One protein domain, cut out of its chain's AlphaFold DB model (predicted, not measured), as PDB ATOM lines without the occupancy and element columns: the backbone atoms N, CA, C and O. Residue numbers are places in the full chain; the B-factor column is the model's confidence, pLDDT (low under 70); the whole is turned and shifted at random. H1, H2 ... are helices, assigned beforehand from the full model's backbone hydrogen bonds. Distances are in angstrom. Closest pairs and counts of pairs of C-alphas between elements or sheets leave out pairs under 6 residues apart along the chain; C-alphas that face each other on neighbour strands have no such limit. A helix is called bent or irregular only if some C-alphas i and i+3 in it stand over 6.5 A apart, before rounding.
ATOM      1  N   ILE A 316     -39.479  30.317  -5.441       85.12
ATOM      2  CA  ILE A 316     -39.995  30.550  -6.793       85.12
ATOM      3  C   ILE A 316     -38.848  30.587  -7.809       85.12
ATOM      4  O   ILE A 316     -38.980  30.022  -8.889       85.12
ATOM      5  N   ALA A 317     -37.711  31.190  -7.457       84.81
ATOM      6  CA  ALA A 317     -36.550  31.333  -8.330       84.81
ATOM      7  C   ALA A 317     -36.085  30.015  -8.979       84.81
ATOM      8  O   ALA A 317     -35.988  29.992 -10.199       84.81
ATOM      9  N   PRO A 318     -35.849  28.899  -8.258       86.88
ATOM     10  CA  PRO A 318     -35.450  27.646  -8.898       86.88
ATOM     11  C   PRO A 318     -36.551  27.065  -9.791       86.88
ATOM     12  O   PRO A 318     -36.243  26.578 -10.873       86.88
ATOM     13  N   VAL A 319     -37.828  27.173  -9.403       83.50
ATOM     14  CA  VAL A 319     -38.952  26.749 -10.261       83.50
ATOM     15  C   VAL A 319     -38.997  27.565 -11.551       83.50
ATOM     16  O   VAL A 319     -39.337  27.025 -12.598       83.50
ATOM     17  N   ALA A 320     -38.582  28.830 -11.488       80.38
ATOM     18  CA  ALA A 320     -38.431  29.677 -12.657       80.38
ATOM     19  C   ALA A 320     -37.133  29.410 -13.456       80.38
ATOM     20  O   ALA A 320     -37.096  29.579 -14.671       80.38
ATOM     21  N   LEU A 321     -36.041  29.011 -12.806       82.81
ATOM     22  CA  LEU A 321     -34.741  28.829 -13.459       82.81
ATOM     23  C   LEU A 321     -34.600  27.466 -14.137       82.81
ATOM     24  O   LEU A 321     -34.020  27.400 -15.215       82.81
ATOM     25  N   ILE A 322     -35.139  26.394 -13.549       85.25
ATOM     26  CA  ILE A 322     -35.084  25.029 -14.103       85.25
ATOM     27  C   ILE A 322     -35.538  24.986 -15.572       85.25
ATOM     28  O   ILE A 322     -34.733  24.594 -16.411       85.25
ATOM     29  N   PRO A 323     -36.757  25.422 -15.933       78.50
ATOM     30  CA  PRO A 323     -37.227  25.417 -17.321       78.50
ATOM     31  C   PRO A 323     -36.345  26.256 -18.259       78.50
ATOM     32  O   PRO A 323     -36.051  25.806 -19.367       78.50
ATOM     33  N   ILE A 324     -35.837  27.412 -17.809       79.81
ATOM     34  CA  ILE A 324     -34.910  28.249 -18.593       79.81
ATOM     35  C   ILE A 324     -33.629  27.465 -18.892       79.81
ATOM     36  O   ILE A 324     -33.250  27.327 -20.054       79.81
ATOM     37  N   ILE A 325     -33.006  26.889 -17.863       85.56
ATOM     38  CA  ILE A 325     -31.784  26.091 -17.996       85.56
ATOM     39  C   ILE A 325     -32.042  24.863 -18.872       85.56
ATOM     40  O   ILE A 325     -31.232  24.568 -19.744       85.56
ATOM     41  N   THR A 326     -33.175  24.172 -18.711       82.56
ATOM     42  CA  THR A 326     -33.510  23.020 -19.562       82.56
ATOM     43  C   THR A 326     -33.719  23.426 -21.016       82.56
ATOM     44  O   THR A 326     -33.229  22.735 -21.903       82.56
ATOM     45  N   SER A 327     -34.366  24.566 -21.282       78.81
ATOM     46  CA  SER A 327     -34.549  25.063 -22.649       78.81
ATOM     47  C   SER A 327     -33.211  25.428 -23.298       78.81
ATOM     48  O   SER A 327     -32.966  25.066 -24.448       78.81
ATOM     49  N   LEU A 328     -32.306  26.046 -22.530       80.81
ATOM     50  CA  LEU A 328     -30.950  26.362 -22.963       80.81
ATOM     51  C   LEU A 328     -30.138  25.089 -23.240       80.81
ATOM     52  O   LEU A 328     -29.495  24.990 -24.280       80.81
ATOM     53  N   MET A 329     -30.209  24.094 -22.354       86.50
ATOM     54  CA  MET A 329     -29.531  22.805 -22.530       86.50
ATOM     55  C   MET A 329     -30.023  22.069 -23.777       86.50
ATOM     56  O   MET A 329     -29.208  21.549 -24.533       86.50
ATOM     57  N   VAL A 330     -31.334  22.065 -24.041       81.56
ATOM     58  CA  VAL A 330     -31.908  21.468 -25.259       81.56
ATOM     59  C   VAL A 330     -31.423  22.198 -26.513       81.56
ATOM     60  O   VAL A 330     -31.097  21.548 -27.504       81.56
ATOM     61  N   ALA A 331     -31.336  23.530 -26.477       77.94
ATOM     62  CA  ALA A 331     -30.812  24.315 -27.591       77.94
ATOM     63  C   ALA A 331     -29.331  23.998 -27.866       77.94
ATOM     64  O   ALA A 331     -28.975  23.709 -29.006       77.94
ATOM     65  N   ILE A 332     -28.489  23.976 -26.826       85.38
ATOM     66  CA  ILE A 332     -27.061  23.630 -26.933       85.38
ATOM     67  C   ILE A 332     -26.886  22.207 -27.471       85.38
ATOM     68  O   ILE A 332     -26.112  21.988 -28.402       85.38
ATOM     69  N   LEU A 333     -27.634  21.244 -26.923       86.56
ATOM     70  CA  LEU A 333     -27.591  19.854 -27.367       86.56
ATOM     71  C   LEU A 333     -27.976  19.733 -28.847       86.56
ATOM     72  O   LEU A 333     -27.329  19.003 -29.589       86.56
ATOM     73  N   ARG A 334     -28.987  20.480 -29.305       79.44
ATOM     74  CA  ARG A 334     -29.387  20.491 -30.720       79.44
ATOM     75  C   ARG A 334     -28.323  21.066 -31.641       79.44
ATOM     76  O   ARG A 334     -28.071  20.469 -32.683       79.44
ATOM     77  N   VAL A 335     -27.705  22.185 -31.257       83.25
ATOM     78  CA  VAL A 335     -26.598  22.780 -32.023       83.25
ATOM     79  C   VAL A 335     -25.454  21.775 -32.151       83.25
ATOM     80  O   VAL A 335     -24.938  21.577 -33.243       83.25
ATOM     81  N   HIS A 336     -25.115  21.072 -31.069       88.38
ATOM     82  CA  HIS A 336     -24.064  20.056 -31.098       88.38
ATOM     83  C   HIS A 336     -24.400  18.822 -31.940       88.38
ATOM     84  O   HIS A 336     -23.493  18.214 -32.501       88.38
ATOM     85  N   LEU A 337     -25.674  18.440 -32.035       91.00
ATOM     86  CA  LEU A 337     -26.098  17.264 -32.798       91.00
ATOM     87  C   LEU A 337     -26.308  17.543 -34.298       91.00
ATOM     88  O   LEU A 337     -26.672  16.619 -35.020       91.00
ATOM     89  N   ASN A 338     -26.107  18.779 -34.781       84.75
ATOM     90  CA  ASN A 338     -26.367  19.194 -36.173       84.75
ATOM     91  C   ASN A 338     -27.781  18.851 -36.690       84.75
ATOM     92  O   ASN A 338     -28.026  18.801 -37.894       84.75
ATOM     93  N   VAL A 339     -28.749  18.656 -35.789       74.50
ATOM     94  CA  VAL A 339     -30.158  18.430 -36.140       74.50
ATOM     95  C   VAL A 339     -30.836  19.792 -36.268       74.50
ATOM     96  O   VAL A 339     -31.634  20.197 -35.422       74.50
ATOM     97  N   VAL A 340     -30.456  20.554 -37.293       64.44
ATOM     98  CA  VAL A 340     -31.091  21.839 -37.598       64.44
ATOM     99  C   VAL A 340     -32.188  21.590 -38.629       64.44
ATOM    100  O   VAL A 340     -31.933  21.563 -39.828       64.44
ATOM    101  N   SER A 341     -33.416  21.373 -38.156       75.06
ATOM    102  CA  SER A 341     -34.623  21.517 -38.974       75.06
ATOM    103  C   SER A 341     -35.337  22.817 -38.591       75.06
ATOM    104  O   SER A 341     -35.418  23.154 -37.409       75.06
ATOM    105  N   ASP A 342     -35.876  23.561 -39.560       78.81
ATOM    106  CA  ASP A 342     -36.593  24.826 -39.303       78.81
ATOM    107  C   ASP A 342     -37.802  24.650 -38.354       78.81
ATOM    108  O   ASP A 342     -38.164  25.544 -37.578       78.81
ATOM    109  N   GLU A 343     -38.385  23.449 -38.323       76.38
ATOM    110  CA  GLU A 343     -39.442  23.053 -37.383       76.38
ATOM    111  C   GLU A 343     -38.961  23.019 -35.920       76.38
ATOM    112  O   GLU A 343     -39.713  23.293 -34.977       76.38
ATOM    113  N   ALA A 344     -37.684  22.713 -35.696       69.06
ATOM    114  CA  ALA A 344     -37.104  22.637 -34.364       69.06
ATOM    115  C   ALA A 344     -36.987  24.029 -33.718       69.06
ATOM    116  O   ALA A 344     -37.227  24.162 -32.511       69.06
ATOM    117  N   LEU A 345     -36.650  25.053 -34.512       72.00
ATOM    118  CA  LEU A 345     -36.479  26.434 -34.055       72.00
ATOM    119  C   LEU A 345     -37.823  27.082 -33.697       72.00
ATOM    120  O   LEU A 345     -37.964  27.714 -32.649       72.00
ATOM    121  N   THR A 346     -38.837  26.865 -34.536       80.75
ATOM    122  CA  THR A 346     -40.208  27.332 -34.281       80.75
ATOM    123  C   THR A 346     -40.786  26.685 -33.024       80.75
ATOM    124  O   THR A 346     -41.299  27.394 -32.157       80.75
ATOM    125  N   THR A 347     -40.603  25.372 -32.850       76.00
ATOM    126  CA  THR A 347     -41.047  24.662 -31.639       76.00
ATOM    127  C   THR A 347     -40.371  25.207 -30.374       76.00
ATOM    128  O   THR A 347     -41.039  25.442 -29.368       76.00
ATOM    129  N   ALA A 348     -39.060  25.473 -30.414       73.31
ATOM    130  CA  ALA A 348     -38.336  26.034 -29.271       73.31
ATOM    131  C   ALA A 348     -38.836  27.443 -28.902       73.31
ATOM    132  O   ALA A 348     -39.070  27.723 -27.725       73.31
ATOM    133  N   ASN A 349     -39.075  28.303 -29.895       79.81
ATOM    134  CA  ASN A 349     -39.616  29.645 -29.670       79.81
ATOM    135  C   ASN A 349     -41.030  29.613 -29.066       79.81
ATOM    136  O   ASN A 349     -41.333  30.401 -28.164       79.81
ATOM    137  N   VAL A 350     -41.884  28.678 -29.495       82.81
ATOM    138  CA  VAL A 350     -43.217  28.474 -28.897       82.81
ATOM    139  C   VAL A 350     -43.103  28.028 -27.435       82.81
ATOM    140  O   VAL A 350     -43.795  28.564 -26.572       82.81
ATOM    141  N   CYS A 351     -42.188  27.108 -27.112       77.50
ATOM    142  CA  CYS A 351     -41.967  26.689 -25.726       77.50
ATOM    143  C   CYS A 351     -41.455  27.835 -24.839       77.50
ATOM    144  O   CYS A 351     -41.937  28.001 -23.719       77.50
ATOM    145  N   ILE A 352     -40.520  28.652 -25.335       79.56
ATOM    146  CA  ILE A 352     -39.970  29.797 -24.594       79.56
ATOM    147  C   ILE A 352     -41.061  30.845 -24.330       79.56
ATOM    148  O   ILE A 352     -41.192  31.334 -23.209       79.56
ATOM    149  N   THR A 353     -41.883  31.169 -25.328       83.06
ATOM    150  CA  THR A 353     -42.968  32.157 -25.182       83.06
ATOM    151  C   THR A 353     -44.087  31.673 -24.256       83.06
ATOM    152  O   THR A 353     -44.515  32.417 -23.369       83.06
ATOM    153  N   ALA A 354     -44.513  30.414 -24.379       80.56
ATOM    154  CA  ALA A 354     -45.455  29.788 -23.446       80.56
ATOM    155  C   ALA A 354     -44.906  29.779 -22.006       80.56
ATOM    156  O   ALA A 354     -45.632  29.974 -21.030       80.56
ATOM    157  N   TYR A 355     -43.595  29.608 -21.866       79.88
ATOM    158  CA  TYR A 355     -42.941  29.636 -20.574       79.88
ATOM    159  C   TYR A 355     -42.898  31.046 -19.955       79.88
ATOM    160  O   TYR A 355     -43.290  31.230 -18.800       79.88
ATOM    161  N   PHE A 356     -42.494  32.060 -20.725       81.75
ATOM    162  CA  PHE A 356     -42.494  33.455 -20.272       81.75
ATOM    163  C   PHE A 356     -43.891  33.941 -19.886       81.75
ATOM    164  O   PHE A 356     -44.035  34.643 -18.886       81.75
ATOM    165  N   THR A 357     -44.925  33.542 -20.629       81.56
ATOM    166  CA  THR A 357     -46.318  33.872 -20.291       81.56
ATOM    167  C   THR A 357     -46.757  33.208 -18.984       81.56
ATOM    168  O   THR A 357     -47.367  33.874 -18.149       81.56
ATOM    169  N   CYS A 358     -46.374  31.951 -18.734       80.62
ATOM    170  CA  CYS A 358     -46.618  31.298 -17.443       80.62
ATOM    171  C   CYS A 358     -45.897  32.008 -16.288       80.62
ATOM    172  O   CYS A 358     -46.496  32.233 -15.237       80.62
ATOM    173  N   LEU A 359     -44.633  32.406 -16.472       79.62
ATOM    174  CA  LEU A 359     -43.901  33.175 -15.462       79.62
ATOM    175  C   LEU A 359     -44.546  34.529 -15.186       79.62
ATOM    176  O   LEU A 359     -44.712  34.882 -14.020       79.62
ATOM    177  N   ALA A 360     -44.924  35.259 -16.235       81.06
ATOM    178  CA  ALA A 360     -45.610  36.539 -16.122       81.06
ATOM    179  C   ALA A 360     -46.949  36.394 -15.384       81.06
ATOM    180  O   ALA A 360     -47.282  37.220 -14.539       81.06
ATOM    181  N   ALA A 361     -47.692  35.315 -15.641       78.81
ATOM    182  CA  ALA A 361     -48.919  35.013 -14.914       78.81
ATOM    183  C   ALA A 361     -48.646  34.729 -13.429       78.81
ATOM    184  O   ALA A 361     -49.355  35.251 -12.574       78.81
ATOM    185  N   VAL A 362     -47.600  33.960 -13.099       80.56
ATOM    186  CA  VAL A 362     -47.212  33.676 -11.705       80.56
ATOM    187  C   VAL A 362     -46.757  34.944 -10.979       80.56
ATOM    188  O   VAL A 362     -47.120  35.141  -9.819       80.56
ATOM    189  N   THR A 363     -45.994  35.822 -11.633       78.38
ATOM    190  CA  THR A 363     -45.577  37.098 -11.036       78.38
ATOM    191  C   THR A 363     -46.751  38.055 -10.855       78.38
ATOM    192  O   THR A 363     -46.846  38.657  -9.788       78.38
ATOM    193  N   LEU A 364     -47.683  38.143 -11.811       78.94
ATOM    194  CA  LEU A 364     -48.926  38.913 -11.667       78.94
ATOM    195  C   LEU A 364     -49.816  38.370 -10.547       78.94
ATOM    196  O   LEU A 364     -50.288  39.144  -9.722       78.94
ATOM    197  N   LEU A 365     -49.998  37.049 -10.464       75.44
ATOM    198  CA  LEU A 365     -50.726  36.397  -9.367       75.44
ATOM    199  C   LEU A 365     -50.088  36.693  -8.010       75.44
ATOM    200  O   LEU A 365     -50.796  36.882  -7.023       75.44
ATOM    201  N   ASN A 366     -48.757  36.743  -7.959       72.69
ATOM    202  CA  ASN A 366     -48.045  37.122  -6.750       72.69
ATOM    203  C   ASN A 366     -48.274  38.607  -6.420       72.69
ATOM    204  O   ASN A 366     -48.588  38.921  -5.279       72.69
ATOM    205  N   TRP A 367     -48.188  39.506  -7.409       72.62
ATOM    206  CA  TRP A 367     -48.420  40.946  -7.239       72.62
ATOM    207  C   TRP A 367     -49.845  41.254  -6.771       72.62
ATOM    208  O   TRP A 367     -50.027  42.015  -5.826       72.62
ATOM    209  N   MET A 368     -50.854  40.631  -7.384       70.00
ATOM    210  CA  MET A 368     -52.272  40.818  -7.049       70.00
ATOM    211  C   MET A 368     -52.622  40.393  -5.620       70.00
ATOM    212  O   MET A 368     -53.686  40.741  -5.134       70.00
ATOM    213  N   GLN A 369     -51.758  39.636  -4.941       65.25
ATOM    214  CA  GLN A 369     -51.948  39.307  -3.530       65.25
ATOM    215  C   GLN A 369     -51.463  40.431  -2.586       65.25
ATOM    216  O   GLN A 369     -51.755  40.389  -1.393       65.25
ATOM    217  N   TYR A 370     -50.683  41.393  -3.092       54.12
ATOM    218  CA  TYR A 370     -50.156  42.528  -2.322       54.12
ATOM    219  C   TYR A 370     -50.980  43.812  -2.466       54.12
ATOM    220  O   TYR A 370     -50.825  44.697  -1.623       54.12
TER     221      TYR A 370
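This is residues 316 to 370 of the 371 residues of an uncharacterized protein of Neolentinus lepideus HHB14362 ss-1 (UniProt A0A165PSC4). Two long helices lie side by side and run opposite ways, a plain helical hairpin whose longer arm is H2 and whose other arm is H1. The chain folds back between them through a tight link at one end, and the last residues, 364 to 370, stick out at the other. The printed part has 55 residues with two named helices, H1 then H2, and no named strand; the class is all helix. The whole is loose, with a radius of gyration of the C-alphas of 14.1 A, and makes a rod spanning 47 by 20 by 7 A.

Start at H2, residues 342 to 367, and look from there to H1, residues 316 to 336. The two helices touch, with 5 pairs of C-alphas within 8 A, and H2 does so with residues 348 to 359 alone. Their closest C-alphas are those of Ala 320 and Leu 359, 7.1 A apart. Their lines stand at a shallow tilt of 8 degrees, and they run opposite ways, a helical hairpin. In H2 every O i to N i+4 pair is within hydrogen-bond range; in H1 15 of 17 are.

Find C-alpha 342 at (-36.593, 24.826, -39.303); from there H2 runs 37.8 A to C-alpha 367 at (-48.420, 40.946, -7.239). H1 begins at C-alpha 316, at (-39.995, 30.550, -6.793), and measures 30.9 A to C-alpha 336. It is neither bent nor irregular, but only just: C-alphas 320 and 323 are 6.4 A apart.

Look at Asn 338 and Tyr 370 for the two C-alphas farthest apart, 47.5 A. The printed part has no cut, and the link from H1 to H2, 5 residues, is tight. Residues 335 to 343 stand free, as do residues 364 to 370, of which 364 to 367 belong to H2. The mean pLDDT of the printed part is 79.2, and you will find values under 70 at residues 340, 344 and 369 to 370.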